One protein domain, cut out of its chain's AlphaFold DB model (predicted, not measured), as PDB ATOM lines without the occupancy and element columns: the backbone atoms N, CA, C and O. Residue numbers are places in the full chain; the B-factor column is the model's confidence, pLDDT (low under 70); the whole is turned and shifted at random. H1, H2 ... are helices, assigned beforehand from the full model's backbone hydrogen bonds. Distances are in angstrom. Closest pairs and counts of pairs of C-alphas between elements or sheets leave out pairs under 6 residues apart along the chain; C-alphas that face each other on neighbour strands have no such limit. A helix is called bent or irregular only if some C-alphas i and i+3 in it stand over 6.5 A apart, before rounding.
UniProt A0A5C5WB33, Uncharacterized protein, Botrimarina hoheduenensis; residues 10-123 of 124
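What this domain is: This is residues 10 to 123 of the 124 residues of an uncharacterized protein of Botrimarina hoheduenensis (UniProt A0A5C5WB33). A long bent helix, H3, runs the length of a rod, and two shorter helices pack on it one after the other, H1 on arm H3b and H2 on arm H3a. The 114 printed residues hold three named helices in the order H1, H2, H3: all helix. The whole is extended, radius of gyration of the C-alphas 24.3 A, spanning 79 by 25 by 18 A.

Where its parts are: H1, residues 10 to 33, begins at C-alpha 10 (83.862, 140.970, 94.253) and measures 34.4 A. H2, residues 46 to 64, measures 27.3 A. H3, residues 69 to 121, is one helix by its hydrogen bonds but bent: C-alphas 94 and 97 are 6.7 A apart. Arm H3a, residues 69 to 94, measures 37.9 A; H3b, residues 97 to 121, measures 35.8 A and ends at C-alpha 121 (86.322, 152.762, 92.277).

How they stand to each other: H1 touches H3b, closest C-alphas Gly 24 and Gly 108, 3.8 A, at a shallow tilt of 30 degrees, opposite ways. H2 and H3a form a hairpin, touching through H3a residues 75 to 87 alone, closest C-alphas Ala 55 and Phe 83, 5.4 A, at a shallow tilt of 34 degrees, only just short of steep. Every O i to N i+4 pair in H1, H2, H3a and H3b is within hydrogen-bond range.

The domain as a whole: The farthest C-alphas, Gly 69 and Gln 123, are 79.4 A apart. The printed part has no cut; the H1 to H2 link is long. Residues 10, 41 to 42 and 123 have pLDDT under 70.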
ATOM      1  N   ALA A  10      84.027 139.542  93.959       64.69
ATOM      2  CA  ALA A  10      83.862 140.970  94.253       64.69
ATOM      3  C   ALA A  10      83.702 141.248  95.760       64.69
ATOM      4  O   ALA A  10      84.215 142.243  96.271       64.69
ATOM      5  N   SER A  11      83.044 140.341  96.496       71.69
ATOM      6  CA  SER A  11      82.906 140.459  97.955       71.69
ATOM      7  C   SER A  11      84.247 140.229  98.670       71.69
ATOM      8  O   SER A  11      84.604 140.993  99.567       71.69
ATOM      9  N   ARG A  12      85.044 139.252  98.208       78.00
ATOM     10  CA  ARG A  12      86.395 138.992  98.734       78.00
ATOM     11  C   ARG A  12      87.338 140.167  98.493       78.00
ATOM     12  O   ARG A  12      88.043 140.566  99.413       78.00
ATOM     13  N   MET A  13      87.328 140.754  97.294       81.50
ATOM     14  CA  MET A  13      88.192 141.900  96.990       81.50
ATOM     15  C   MET A  13      87.818 143.155  97.794       81.50
ATOM     16  O   MET A  13      88.712 143.854  98.264       81.50
ATOM     17  N   ARG A  14      86.523 143.410  98.043       82.44
ATOM     18  CA  ARG A  14      86.089 144.479  98.967       82.44
ATOM     19  C   ARG A  14      86.565 144.235 100.402       82.44
ATOM     20  O   ARG A  14      87.001 145.176 101.056       82.44
ATOM     21  N   GLY A  15      86.524 142.986 100.869       86.44
ATOM     22  CA  GLY A  15      87.067 142.604 102.176       86.44
ATOM     23  C   GLY A  15      88.573 142.858 102.287       86.44
ATOM     24  O   GLY A  15      89.023 143.423 103.279       86.44
ATOM     25  N   ILE A  16      89.339 142.520 101.242       86.25
ATOM     26  CA  ILE A  16      90.779 142.816 101.169       86.25
ATOM     27  C   ILE A  16      91.013 144.329 101.192       86.25
ATOM     28  O   ILE A  16      91.829 144.793 101.976       86.25
ATOM     29  N   ALA A  17      90.273 145.109 100.401       86.31
ATOM     30  CA  ALA A  17      90.432 146.561 100.349       86.31
ATOM     31  C   ALA A  17      90.116 147.248 101.686       86.31
ATOM     32  O   ALA A  17      90.870 148.117 102.125       86.31
ATOM     33  N   LEU A  18      89.044 146.827 102.366       89.94
ATOM     34  CA  LEU A  18      88.725 147.304 103.711       89.94
ATOM     35  C   LEU A  18      89.806 146.888 104.718       89.94
ATOM     36  O   LEU A  18      90.231 147.704 105.532       89.94
ATOM     37  N   GLY A  19      90.292 145.648 104.631       88.75
ATOM     38  CA  GLY A  19      91.391 145.149 105.456       88.75
ATOM     39  C   GLY A  19      92.676 145.956 105.264       88.75
ATOM     40  O   GLY A  19      93.278 146.379 106.245       88.75
ATOM     41  N   SER A  20      93.064 146.244 104.020       87.94
ATOM     42  CA  SER A  20      94.223 147.082 103.693       87.94
ATOM     43  C   SER A  20      94.053 148.518 104.183       87.94
ATOM     44  O   SER A  20      94.998 149.081 104.732       87.94
ATOM     45  N   LEU A  21      92.852 149.095 104.051       88.81
ATOM     46  CA  LEU A  21      92.548 150.430 104.565       88.81
ATOM     47  C   LEU A  21      92.733 150.495 106.085       88.81
ATOM     48  O   LEU A  21      93.455 151.363 106.578       88.81
ATOM     49  N   LEU A  22      92.105 149.566 106.809       91.06
ATOM     50  CA  LEU A  22      92.171 149.490 108.268       91.06
ATOM     51  C   LEU A  22      93.593 149.199 108.754       91.06
ATOM     52  O   LEU A  22      94.057 149.849 109.686       91.06
ATOM     53  N   LEU A  23      94.306 148.277 108.101       90.12
ATOM     54  CA  LEU A  23      95.699 147.969 108.420       90.12
ATOM     55  C   LEU A  23      96.607 149.185 108.194       90.12
ATOM     56  O   LEU A  23      97.466 149.466 109.025       90.12
ATOM     57  N   GLY A  24      96.392 149.934 107.108       88.25
ATOM     58  CA  GLY A  24      97.132 151.163 106.829       88.25
ATOM     59  C   GLY A  24      96.884 152.254 107.875       88.25
ATOM     60  O   GLY A  24      97.833 152.858 108.376       88.25
ATOM     61  N   LEU A  25      95.625 152.438 108.290       91.00
ATOM     62  CA  LEU A  25      95.258 153.379 109.353       91.00
ATOM     63  C   LEU A  25      95.858 152.965 110.698       91.00
ATOM     64  O   LEU A  25      96.351 153.811 111.443       91.00
ATOM     65  N   LEU A  26      95.866 151.666 110.992       92.06
ATOM     66  CA  LEU A  26      96.459 151.127 112.209       92.06
ATOM     67  C   LEU A  26      97.986 151.290 112.213       92.06
ATOM     68  O   LEU A  26      98.548 151.651 113.242       92.06
ATOM     69  N   ALA A  27      98.657 151.117 111.070       89.38
ATOM     70  CA  ALA A  27     100.089 151.387 110.928       89.38
ATOM     71  C   ALA A  27     100.423 152.882 111.091       89.38
ATOM     72  O   ALA A  27     101.397 153.229 111.762       89.38
ATOM     73  N   LEU A  28      99.588 153.777 110.551       89.19
ATOM     74  CA  LEU A  28      99.709 155.225 110.755       89.19
ATOM     75  C   LEU A  28      99.512 155.611 112.227       89.19
ATOM     76  O   LEU A  28     100.313 156.369 112.776       89.19
ATOM     77  N   ALA A  29      98.491 155.055 112.884       90.12
ATOM     78  CA  ALA A  29      98.257 155.250 114.310       90.12
ATOM     79  C   ALA A  29      99.438 154.717 115.137       90.12
ATOM     80  O   ALA A  29      99.963 155.427 115.994       90.12
ATOM     81  N   ALA A  30      99.935 153.517 114.831       87.62
ATOM     82  CA  ALA A  30     101.121 152.961 115.473       87.62
ATOM     83  C   ALA A  30     102.346 153.869 115.278       87.62
ATOM     84  O   ALA A  30     103.086 154.099 116.232       87.62
ATOM     85  N   SER A  31     102.538 154.460 114.096       88.94
ATOM     86  CA  SER A  31     103.625 155.422 113.873       88.94
ATOM     87  C   SER A  31     103.517 156.673 114.753       88.94
ATOM     88  O   SER A  31     104.556 157.232 115.103       88.94
ATOM     89  N   ALA A  32     102.304 157.138 115.063       85.94
ATOM     90  CA  ALA A  32     102.079 158.341 115.866       85.94
ATOM     91  C   ALA A  32     102.170 158.072 117.376       85.94
ATOM     92  O   ALA A  32     102.720 158.887 118.113       85.94
ATOM     93  N   PHE A  33     101.653 156.927 117.831       88.94
ATOM     94  CA  PHE A  33     101.519 156.617 119.257       88.94
ATOM     95  C   PHE A  33     102.631 155.723 119.819       88.94
ATOM     96  O   PHE A  33     102.731 155.587 121.037       88.94
ATOM     97  N   THR A  34     103.487 155.117 118.986       84.12
ATOM     98  CA  THR A  34     104.572 154.266 119.498       84.12
ATOM     99  C   THR A  34     105.736 155.118 120.028       84.12
ATOM    100  O   THR A  34     106.379 155.845 119.254       84.12
ATOM    101  N   PRO A  35     106.056 155.030 121.337       81.00
ATOM    102  CA  PRO A  35     107.173 155.762 121.916       81.00
ATOM    103  C   PRO A  35     108.497 155.270 121.332       81.00
ATOM    104  O   PRO A  35     108.686 154.083 121.068       81.00
ATOM    105  N   GLU A  36     109.438 156.195 121.162       72.88
ATOM    106  CA  GLU A  36     110.715 155.937 120.483       72.88
ATOM    107  C   GLU A  36     111.548 154.859 121.175       72.88
ATOM    108  O   GLU A  36     112.231 154.080 120.519       72.88
ATOM    109  N   SER A  37     111.432 154.769 122.501       70.31
ATOM    110  CA  SER A  37     112.087 153.750 123.322       70.31
ATOM    111  C   SER A  37     111.709 152.321 122.929       70.31
ATOM    112  O   SER A  37     112.549 151.436 123.038       70.31
ATOM    113  N   ARG A  38     110.488 152.089 122.426       76.56
ATOM    114  CA  ARG A  38     110.036 150.766 121.953       76.56
ATOM    115  C   ARG A  38     110.498 150.432 120.535       76.56
ATOM    116  O   ARG A  38     110.368 149.288 120.121       76.56
ATOM    117  N   LEU A  39     111.001 151.419 119.795       70.88
ATOM    118  CA  LEU A  39     111.479 151.265 118.419       70.88
ATOM    119  C   LEU A  39     113.008 151.147 118.338       70.88
ATOM    120  O   LEU A  39     113.554 150.957 117.252       70.88
ATOM    121  N   ARG A  40     113.707 151.275 119.473       71.75
ATOM    122  CA  ARG A  40     115.152 151.054 119.548       71.75
ATOM    123  C   ARG A  40     115.438 149.562 119.460       71.75
ATOM    124  O   ARG A  40     115.003 148.791 120.308       71.75
ATOM    125  N   THR A  41     116.194 149.174 118.444       69.44
ATOM    126  CA  THR A  41     116.709 147.808 118.277       69.44
ATOM    127  C   THR A  41     118.082 147.634 118.920       69.44
ATOM    128  O   THR A  41     118.441 146.524 119.296       69.44
ATOM    129  N   VAL A  42     118.829 148.733 119.078       68.94
ATOM    130  CA  VAL A  42     120.135 148.764 119.739       68.94
ATOM    131  C   VAL A  42     119.989 149.498 121.074       68.94
ATOM    132  O   VAL A  42     119.601 150.673 121.086       68.94
ATOM    133  N   PRO A  43     120.243 148.833 122.213       71.31
ATOM    134  CA  PRO A  43     120.267 149.505 123.501       71.31
ATOM    135  C   PRO A  43     121.512 150.392 123.570       71.31
ATOM    136  O   PRO A  43     122.630 149.902 123.474       71.31
ATOM    137  N   TRP A  44     121.312 151.699 123.739       82.81
ATOM    138  CA  TRP A  44     122.384 152.624 124.103       82.81
ATOM    139  C   TRP A  44     122.340 152.827 125.613       82.81
ATOM    140  O   TRP A  44     121.441 153.506 126.122       82.81
ATOM    141  N   SER A  45     123.241 152.164 126.334       85.75
ATOM    142  CA  SER A  45     123.276 152.215 127.792       85.75
ATOM    143  C   SER A  45     124.094 153.411 128.303       85.75
ATOM    144  O   SER A  45     124.915 153.970 127.573       85.75
ATOM    145  N   PRO A  46     123.932 153.807 129.580       86.69
ATOM    146  CA  PRO A  46     124.832 154.775 130.210       86.69
ATOM    147  C   PRO A  46     126.304 154.334 130.177       86.69
ATOM    148  O   PRO A  46     127.187 155.181 130.086       86.69
ATOM    149  N   ALA A  47     126.566 153.023 130.210       87.50
ATOM    150  CA  ALA A  47     127.915 152.477 130.093       87.50
ATOM    151  C   ALA A  47     128.495 152.688 128.682       87.50
ATOM    152  O   ALA A  47     129.652 153.077 128.561       87.50
ATOM    153  N   ASP A  48     127.688 152.526 127.626       87.12
ATOM    154  CA  ASP A  48     128.116 152.826 126.248       87.12
ATOM    155  C   ASP A  48     128.400 154.325 126.070       87.12
ATOM    156  O   ASP A  48     129.375 154.703 125.424       87.12
ATOM    157  N   ALA A  49     127.597 155.191 126.702       88.12
ATOM    158  CA  ALA A  49     127.832 156.634 126.696       88.12
ATOM    159  C   ALA A  49     129.173 157.007 127.355       88.12
ATOM    160  O   ALA A  49     129.916 157.824 126.810       88.12
ATOM    161  N   GLN A  50     129.499 156.384 128.493       92.31
ATOM    162  CA  GLN A  50     130.794 156.564 129.158       92.31
ATOM    163  C   GLN A  50     131.949 156.024 128.309       92.31
ATOM    164  O   GLN A  50     132.951 156.715 128.147       92.31
ATOM    165  N   ALA A  51     131.798 154.835 127.720       89.06
ATOM    166  CA  ALA A  51     132.811 154.248 126.844       89.06
ATOM    167  C   ALA A  51     133.083 155.132 125.615       89.06
ATOM    168  O   ALA A  51     134.234 155.347 125.247       89.06
ATOM    169  N   HIS A  52     132.036 155.705 125.013       92.38
ATOM    170  CA  HIS A  52     132.166 156.634 123.893       92.38
ATOM    171  C   HIS A  52     132.894 157.927 124.294       92.38
ATOM    172  O   HIS A  52     133.757 158.399 123.555       92.38
ATOM    173  N   GLN A  53     132.586 158.494 125.467       92.00
ATOM    174  CA  GLN A  53     133.306 159.664 125.988       92.00
ATOM    175  C   GLN A  53     134.791 159.359 126.214       92.00
ATOM    176  O   GLN A  53     135.636 160.100 125.722       92.00
ATOM    177  N   GLN A  54     135.111 158.237 126.862       92.75
ATOM    178  CA  GLN A  54     136.495 157.814 127.098       92.75
ATOM    179  C   GLN A  54     137.260 157.584 125.788       92.75
ATOM    180  O   GLN A  54     138.376 158.075 125.637       92.75
ATOM    181  N   ALA A  55     136.652 156.905 124.811       90.06
ATOM    182  CA  ALA A  55     137.262 156.684 123.500       90.06
ATOM    183  C   ALA A  55     137.494 158.001 122.738       90.06
ATOM    184  O   ALA A  55     138.509 158.156 122.058       90.06
ATOM    185  N   SER A  56     136.578 158.966 122.869       92.19
ATOM    186  CA  SER A  56     136.720 160.300 122.279       92.19
ATOM    187  C   SER A  56     137.868 161.088 122.918       92.19
ATOM    188  O   SER A  56     138.705 161.641 122.204       92.19
ATOM    189  N   GLU A  57     137.955 161.088 124.252       93.38
ATOM    190  CA  GLU A  57     139.043 161.727 125.000       93.38
ATOM    191  C   GLU A  57     140.399 161.093 124.679       93.38
ATOM    192  O   GLU A  57     141.379 161.802 124.449       93.38
ATOM    193  N   GLU A  58     140.464 159.763 124.608       91.25
ATOM    194  CA  GLU A  58     141.688 159.038 124.281       91.25
ATOM    195  C   GLU A  58     142.146 159.317 122.847       91.25
ATOM    196  O   GLU A  58     143.323 159.621 122.621       91.25
ATOM    197  N   LEU A  59     141.220 159.301 121.884       92.25
ATOM    198  CA  LEU A  59     141.508 159.673 120.503       92.25
ATOM    199  C   LEU A  59     142.004 161.120 120.409       92.25
ATOM    200  O   LEU A  59     142.985 161.388 119.713       92.25
ATOM    201  N   HIS A  60     141.360 162.045 121.124       92.62
ATOM    202  CA  HIS A  60     141.768 163.443 121.159       92.62
ATOM    203  C   HIS A  60     143.175 163.588 121.744       92.62
ATOM    204  O   HIS A  60     144.044 164.188 121.110       92.62
ATOM    205  N   ARG A  61     143.443 162.953 122.889       91.75
ATOM    206  CA  ARG A  61     144.756 162.961 123.541       91.75
ATOM    207  C   ARG A  61     145.851 162.441 122.610       91.75
ATOM    208  O   ARG A  61     146.888 163.083 122.478       91.75
ATOM    209  N   LEU A  62     145.618 161.308 121.948       88.38
ATOM    210  CA  LEU A  62     146.579 160.715 121.014       88.38
ATOM    211  C   LEU A  62     146.752 161.549 119.738       88.38
ATOM    212  O   LEU A  62     147.823 161.522 119.145       88.38
ATOM    213  N   SER A  63     145.731 162.302 119.322       88.25
ATOM    214  CA  SER A  63     145.816 163.195 118.159       88.25
ATOM    215  C   SER A  63     146.650 164.458 118.407       88.25
ATOM    216  O   SER A  63     147.178 165.027 117.454       88.25
ATOM    217  N   LEU A  64     146.771 164.888 119.669       89.38
ATOM    218  CA  LEU A  64     147.537 166.073 120.068       89.38
ATOM    219  C   LEU A  64     149.038 165.793 120.222       89.38
ATOM    220  O   LEU A  64     149.844 166.720 120.169       89.38
ATOM    221  N   VAL A  65     149.419 164.530 120.431       84.81
ATOM    222  CA  VAL A  65     150.819 164.119 120.560       84.81
ATOM    223  C   VAL A  65     151.364 163.759 119.172       84.81
ATOM    224  O   VAL A  65     150.721 162.988 118.455       84.81
ATOM    225  N   PRO A  66     152.542 164.267 118.766       77.88
ATOM    226  CA  PRO A  66     153.177 163.844 117.524       77.88
ATOM    227  C   PRO A  66     153.378 162.324 117.534       77.88
ATOM    228  O   PRO A  66     153.984 161.774 118.454       77.88
ATOM    229  N   ALA A  67     152.854 161.630 116.523       78.75
ATOM    230  CA  ALA A  67     153.012 160.185 116.406       78.75
ATOM    231  C   ALA A  67     154.446 159.844 115.968       78.75
ATOM    232  O   ALA A  67     154.732 159.660 114.783       78.75
ATOM    233  N   GLU A  68     155.362 159.796 116.934       84.56
ATOM    234  CA  GLU A  68     156.743 159.383 116.715       84.56
ATOM    235  C   GLU A  68     156.850 157.854 116.748       84.56
ATOM    236  O   GLU A  68     156.562 157.199 117.754       84.56
ATOM    237  N   GLY A  69     157.230 157.268 115.614       87.50
ATOM    238  CA  GLY A  69     157.425 155.827 115.471       87.50
ATOM    239  C   GLY A  69     156.156 155.018 115.177       87.50
ATOM    240  O   GLY A  69     155.027 155.495 115.210       87.50
ATOM    241  N   LYS A  70     156.361 153.739 114.855       88.31
ATOM    242  CA  LYS A  70     155.289 152.830 114.425       88.31
ATOM    243  C   LYS A  70     154.273 152.541 115.540       88.31
ATOM    244  O   LYS A  70     153.078 152.511 115.284       88.31
ATOM    245  N   ALA A  71     154.740 152.406 116.781       87.00
ATOM    246  CA  ALA A  71     153.887 152.087 117.927       87.00
ATOM    247  C   ALA A  71     152.852 153.186 118.241       87.00
ATOM    248  O   ALA A  71     151.707 152.878 118.559       87.00
ATOM    249  N   SER A  72     153.226 154.465 118.121       85.25
ATOM    250  CA  SER A  72     152.308 155.590 118.350       85.25
ATOM    251  C   SER A  72     151.286 155.734 117.216       85.25
ATOM    252  O   SER A  72     150.112 156.002 117.470       85.25
ATOM    253  N   GLN A  73     151.696 155.471 115.971       87.50
ATOM    254  CA  GLN A  73     150.790 155.413 114.820       87.50
ATOM    255  C   GLN A  73     149.789 154.255 114.933       87.50
ATOM    256  O   GLN A  73     148.603 154.442 114.651       87.50
ATOM    257  N   ASP A  74     150.243 153.082 115.384       90.12
ATOM    258  CA  ASP A  74     149.388 151.916 115.611       90.12
ATOM    259  C   ASP A  74     148.384 152.179 116.750       90.12
ATOM    260  O   ASP A  74     147.200 151.872 116.598       90.12
ATOM    261  N   ALA A  75     148.808 152.834 117.839       87.94
ATOM    262  CA  ALA A  75     147.923 153.241 118.934       87.94
ATOM    263  C   ALA A  75     146.855 154.252 118.481       87.94
ATOM    264  O   ALA A  75     145.671 154.079 118.772       87.94
ATOM    265  N   LEU A  76     147.238 155.272 117.702       90.31
ATOM    266  CA  LEU A  76     146.289 156.233 117.133       90.31
ATOM    267  C   LEU A  76     145.295 155.548 116.184       90.31
ATOM    268  O   LEU A  76     144.107 155.873 116.181       90.31
ATOM    269  N   ARG A  77     145.757 154.586 115.376       90.56
ATOM    270  CA  ARG A  77     144.887 153.801 114.492       90.56
ATOM    271  C   ARG A  77     143.911 152.940 115.298       90.56
ATOM    272  O   ARG A  77     142.730 152.934 114.964       90.56
ATOM    273  N   ALA A  78     144.368 152.266 116.352       90.81
ATOM    274  CA  ALA A  78     143.510 151.468 117.224       90.81
ATOM    275  C   ALA A  78     142.435 152.326 117.914       90.81
ATOM    276  O   ALA A  78     141.258 151.971 117.875       90.81
ATOM    277  N   ALA A  79     142.809 153.495 118.443       88.81
ATOM    278  CA  ALA A  79     141.865 154.437 119.049       88.81
ATOM    279  C   ALA A  79     140.823 154.952 118.041       88.81
ATOM    280  O   ALA A  79     139.639 155.022 118.361       88.81
ATOM    281  N   ARG A  80     141.225 155.238 116.792       91.81
ATOM    282  CA  ARG A  80     140.285 155.608 115.714       91.81
ATOM    283  C   ARG A  80     139.288 154.498 115.407       91.81
ATOM    284  O   ARG A  80     138.113 154.792 115.228       91.81
ATOM    285  N   VAL A  81     139.752 153.250 115.327       93.06
ATOM    286  CA  VAL A  81     138.879 152.095 115.066       93.06
ATOM    287  C   VAL A  81     137.892 151.904 116.216       93.06
ATOM    288  O   VAL A  81     136.703 151.756 115.964       93.06
ATOM    289  N   SER A  82     138.362 151.972 117.464       89.38
ATOM    290  CA  SER A  82     137.500 151.841 118.642       89.38
ATOM    291  C   SER A  82     136.453 152.955 118.727       89.38
ATOM    292  O   SER A  82     135.281 152.668 118.962       89.38
ATOM    293  N   PHE A  83     136.849 154.206 118.481       91.75
ATOM    294  CA  PHE A  83     135.914 155.327 118.429       91.75
ATOM    295  C   PHE A  83     134.889 155.155 117.302       91.75
ATOM    296  O   PHE A  83     133.697 155.300 117.545       91.75
ATOM    297  N   ALA A  84     135.330 154.793 116.091       91.44
ATOM    298  CA  ALA A  84     134.439 154.599 114.949       91.44
ATOM    299  C   ALA A  84     133.414 153.478 115.184       91.44
ATOM    300  O   ALA A  84     132.268 153.600 114.760       91.44
ATOM    301  N   ASP A  85     133.798 152.401 115.871       90.94
ATOM    302  CA  ASP A  85     132.873 151.318 116.214       90.94
ATOM    303  C   ASP A  85     131.789 151.791 117.201       90.94
ATOM    304  O   ASP A  85     130.598 151.559 116.990       90.94
ATOM    305  N   LEU A  86     132.171 152.543 118.239       89.00
ATOM    306  CA  LEU A  86     131.218 153.119 119.196       89.00
ATOM    307  C   LEU A  86     130.317 154.189 118.565       89.00
ATOM    308  O   LEU A  86     129.125 154.232 118.869       89.00
ATOM    309  N   ASP A  87     130.863 155.018 117.676       89.44
ATOM    310  CA  ASP A  87     130.113 156.042 116.945       89.44
ATOM    311  C   ASP A  87     129.095 155.404 115.989       89.44
ATOM    312  O   ASP A  87     127.921 155.776 115.985       89.44
ATOM    313  N   ASN A  88     129.481 154.344 115.270       88.19
ATOM    314  CA  ASN A  88     128.549 153.571 114.447       88.19
ATOM    315  C   ASN A  88     127.393 153.003 115.283       88.19
ATOM    316  O   ASN A  88     126.235 153.120 114.883       88.19
ATOM    317  N   ARG A  89     127.674 152.452 116.472       84.00
ATOM    318  CA  ARG A  89     126.628 151.947 117.383       84.00
ATOM    319  C   ARG A  89     125.703 153.064 117.876       84.00
ATOM    320  O   ARG A  89     124.500 152.833 118.016       84.00
ATOM    321  N   LEU A  90     126.227 154.270 118.107       85.94
ATOM    322  CA  LEU A  90     125.434 155.447 118.475       85.94
ATOM    323  C   LEU A  90     124.513 155.881 117.328       85.94
ATOM    324  O   LEU A  90     123.315 156.091 117.542       85.94
ATOM    325  N   VAL A  91     125.051 155.972 116.111       85.69
ATOM    326  CA  VAL A  91     124.292 156.330 114.905       85.69
ATOM    327  C   VAL A  91     123.201 155.297 114.632       85.69
ATOM    328  O   VAL A  91     122.045 155.665 114.425       85.69
ATOM    329  N   GLU A  92     123.512 154.003 114.711       81.75
ATOM    330  CA  GLU A  92     122.529 152.930 114.537       81.75
ATOM    331  C   GLU A  92     121.414 152.985 115.586       81.75
ATOM    332  O   GLU A  92     120.231 152.856 115.246       81.75
ATOM    333  N   ALA A  93     121.764 153.232 116.852       80.56
ATOM    334  CA  ALA A  93     120.790 153.382 117.929       80.56
ATOM    335  C   ALA A  93     119.863 154.596 117.722       80.56
ATOM    336  O   ALA A  93     118.692 154.548 118.120       80.56
ATOM    337  N   ALA A  94     120.355 155.663 117.086       80.75
ATOM    338  CA  ALA A  94     119.581 156.863 116.770       80.75
ATOM    339  C   ALA A  94     118.715 156.715 115.502       80.75
ATOM    340  O   ALA A  94     117.588 157.217 115.456       80.75
ATOM    341  N   ASP A  95     119.206 156.012 114.481       82.56
ATOM    342  CA  ASP A  95     118.548 155.916 113.174       82.56
ATOM    343  C   ASP A  95     117.501 154.803 113.085       82.56
ATOM    344  O   ASP A  95     116.498 154.958 112.377       82.56
ATOM    345  N   ALA A  96     117.686 153.693 113.803       77.25
ATOM    346  CA  ALA A  96     116.738 152.579 113.820       77.25
ATOM    347  C   ALA A  96     115.277 153.011 114.089       77.25
ATOM    348  O   ALA A  96     114.403 152.688 113.273       77.25
ATOM    349  N   PRO A  97     114.965 153.796 115.143       80.75
ATOM    350  CA  PRO A  97     113.590 154.219 115.401       80.75
ATOM    351  C   PRO A  97     113.027 155.141 114.311       80.75
ATOM    352  O   PRO A  97     111.834 155.076 113.998       80.75
ATOM    353  N   ARG A  98     113.869 155.977 113.686       82.94
ATOM    354  CA  ARG A  98     113.462 156.870 112.590       82.94
ATOM    355  C   ARG A  98     113.067 156.082 111.344       82.94
ATOM    356  O   ARG A  98     112.018 156.360 110.762       82.94
ATOM    357  N   ARG A  99     113.860 155.072 110.972       83.69
ATOM    358  CA  ARG A  99     113.574 154.186 109.829       83.69
ATOM    359  C   ARG A  99     112.276 153.412 110.038       83.69
ATOM    360  O   ARG A  99     111.439 153.388 109.138       83.69
ATOM    361  N   TRP A 100     112.060 152.865 111.235       84.81
ATOM    362  CA  TRP A 100     110.817 152.164 111.578       84.81
ATOM    363  C   TRP A 100     109.583 153.064 111.497       84.81
ATOM    364  O   TRP A 100     108.585 152.681 110.885       84.81
ATOM    365  N   ARG A 101     109.646 154.285 112.047       85.50
ATOM    366  CA  ARG A 101     108.545 155.256 111.917       85.50
ATOM    367  C   ARG A 101     108.285 155.631 110.465       85.50
ATOM    368  O   ARG A 101     107.133 155.665 110.049       85.50
ATOM    369  N   ALA A 102     109.336 155.893 109.689       86.69
ATOM    370  CA  ALA A 102     109.193 156.211 108.274       86.69
ATOM    371  C   ALA A 102     108.522 155.057 107.511       86.69
ATOM    372  O   ALA A 102     107.583 155.299 106.757       86.69
ATOM    373  N   ALA A 103     108.935 153.811 107.759       88.56
ATOM    374  CA  ALA A 103     108.333 152.628 107.150       88.56
ATOM    375  C   ALA A 103     106.849 152.468 107.521       88.56
ATOM    376  O   ALA A 103     106.018 152.283 106.634       88.56
ATOM    377  N   LEU A 104     106.493 152.609 108.805       88.44
ATOM    378  CA  LEU A 104     105.096 152.552 109.260       88.44
ATOM    379  C   LEU A 104     104.247 153.671 108.652       88.44
ATOM    380  O   LEU A 104     103.111 153.436 108.244       88.44
ATOM    381  N   ARG A 105     104.797 154.885 108.560       90.06
ATOM    382  CA  ARG A 105     104.086 156.055 108.045       90.06
ATOM    383  C   ARG A 105     103.852 155.966 106.540       90.06
ATOM    384  O   ARG A 105     102.718 156.119 106.097       90.06
ATOM    385  N   TRP A 106     104.897 155.702 105.758       92.56
ATOM    386  CA  TRP A 106     104.784 155.609 104.301       92.56
ATOM    387  C   TRP A 106     104.075 154.328 103.862       92.56
ATOM    388  O   TRP A 106     103.197 154.385 103.004       92.56
ATOM    389  N   GLY A 107     104.383 153.191 104.493       90.19
ATOM    390  CA  GLY A 107     103.699 151.924 104.237       90.19
ATOM    391  C   GLY A 107     102.220 151.983 104.618       90.19
ATOM    392  O   GLY A 107     101.367 151.583 103.828       90.19
ATOM    393  N   GLY A 108     101.903 152.556 105.783       88.88
ATOM    394  CA  GLY A 108     100.529 152.762 106.232       88.88
ATOM    395  C   GLY A 108      99.738 153.690 105.311       88.88
ATOM    396  O   GLY A 108      98.636 153.340 104.895       88.88
ATOM    397  N   ALA A 109     100.323 154.825 104.907       90.50
ATOM    398  CA  ALA A 109      99.698 155.745 103.956       90.50
ATOM    399  C   ALA A 109      99.395 155.075 102.608       90.50
ATOM    400  O   ALA A 109      98.293 155.229 102.085       90.50
ATOM    401  N   LEU A 110     100.340 154.303 102.064       92.81
ATOM    402  CA  LEU A 110     100.169 153.628 100.778       92.81
ATOM    403  C   LEU A 110      99.083 152.541 100.848       92.81
ATOM    404  O   LEU A 110      98.210 152.490  99.985       92.81
ATOM    405  N   LEU A 111      99.077 151.736 101.916       89.62
ATOM    406  CA  LEU A 111      98.029 150.743 102.190       89.62
ATOM    407  C   LEU A 111      96.642 151.384 102.313       89.62
ATOM    408  O   LEU A 111      95.684 150.902 101.703       89.62
ATOM    409  N   SER A 112      96.539 152.488 103.059       89.38
ATOM    410  CA  SER A 112      95.290 153.234 103.204       89.38
ATOM    411  C   SER A 112      94.812 153.818 101.879       89.38
ATOM    412  O   SER A 112      93.632 153.684 101.555       89.38
ATOM    413  N   LEU A 113      95.710 154.408 101.087       91.19
ATOM    414  CA  LEU A 113      95.384 154.949  99.767       91.19
ATOM    415  C   LEU A 113      94.894 153.858  98.812       91.19
ATOM    416  O   LEU A 113      93.857 154.039  98.179       91.19
ATOM    417  N   CYS A 114      95.578 152.713  98.738       90.00
ATOM    418  CA  CYS A 114      95.159 151.595  97.890       90.00
ATOM    419  C   CYS A 114      93.787 151.037  98.299       90.00
ATOM    420  O   CYS A 114      92.933 150.813  97.440       90.00
ATOM    421  N   GLY A 115      93.557 150.841  99.603       86.31
ATOM    422  CA  GLY A 115      92.270 150.370 100.119       86.31
ATOM    423  C   GLY A 115      91.131 151.353  99.832       86.31
ATOM    424  O   GLY A 115      90.083 150.956  99.323       86.31
ATOM    425  N   ALA A 116      91.354 152.647 100.081       89.81
ATOM    426  CA  ALA A 116      90.378 153.699  99.802       89.81
ATOM    427  C   ALA A 116      90.074 153.823  98.302       89.81
ATOM    428  O   ALA A 116      88.906 153.848  97.918       89.81
ATOM    429  N   ALA A 117      91.102 153.840  97.448       89.94
ATOM    430  CA  ALA A 117      90.940 153.944  96.000       89.94
ATOM    431  C   ALA A 117      90.115 152.780  95.430       89.94
ATOM    432  O   ALA A 117      89.216 153.008  94.624       89.94
ATOM    433  N   TYR A 118      90.359 151.547  95.888       88.94
ATOM    434  CA  TYR A 118      89.583 150.383  95.453       88.94
ATOM    435  C   TYR A 118      88.117 150.456  95.906       88.94
ATOM    436  O   TYR A 118      87.208 150.130  95.142       88.94
ATOM    437  N   LEU A 119      87.863 150.903  97.142       87.00
ATOM    438  CA  LEU A 119      86.501 151.071  97.655       87.00
ATOM    439  C   LEU A 119      85.732 152.178  96.923       87.00
ATOM    440  O   LEU A 119      84.532 152.022  96.711       87.00
ATOM    441  N   LEU A 120      86.411 153.258  96.524       87.44
ATOM    442  CA  LEU A 120      85.830 154.358  95.749       87.44
ATOM    443  C   LEU A 120      85.549 153.945  94.298       87.44
ATOM    444  O   LEU A 120      84.446 154.159  93.808       87.44
ATOM    445  N   ALA A 121      86.498 153.278  93.637       83.25
ATOM    446  CA  ALA A 121      86.322 152.762  92.277       83.25
ATOM    447  C   ALA A 121      85.250 151.661  92.184       83.25
ATOM    448  O   ALA A 121      84.671 151.440  91.129       83.25
ATOM    449  N   GLY A 122      84.965 150.957  93.283       71.44
ATOM    450  CA  GLY A 122      83.883 149.973  93.355       71.44
ATOM    451  C   GLY A 122      82.479 150.557  93.577       71.44
ATOM    452  O   GLY A 122      81.546 149.760  93.737       71.44
ATOM    453  N   GLN A 123      82.341 151.889  93.664       63.56
ATOM    454  CA  GLN A 123      81.069 152.621  93.785       63.56
ATOM    455  C   GLN A 123      80.662 153.369  92.501       63.56
ATOM    456  O   GLN A 123      79.494 153.733  92.385       63.56
TER     457      GLN A 123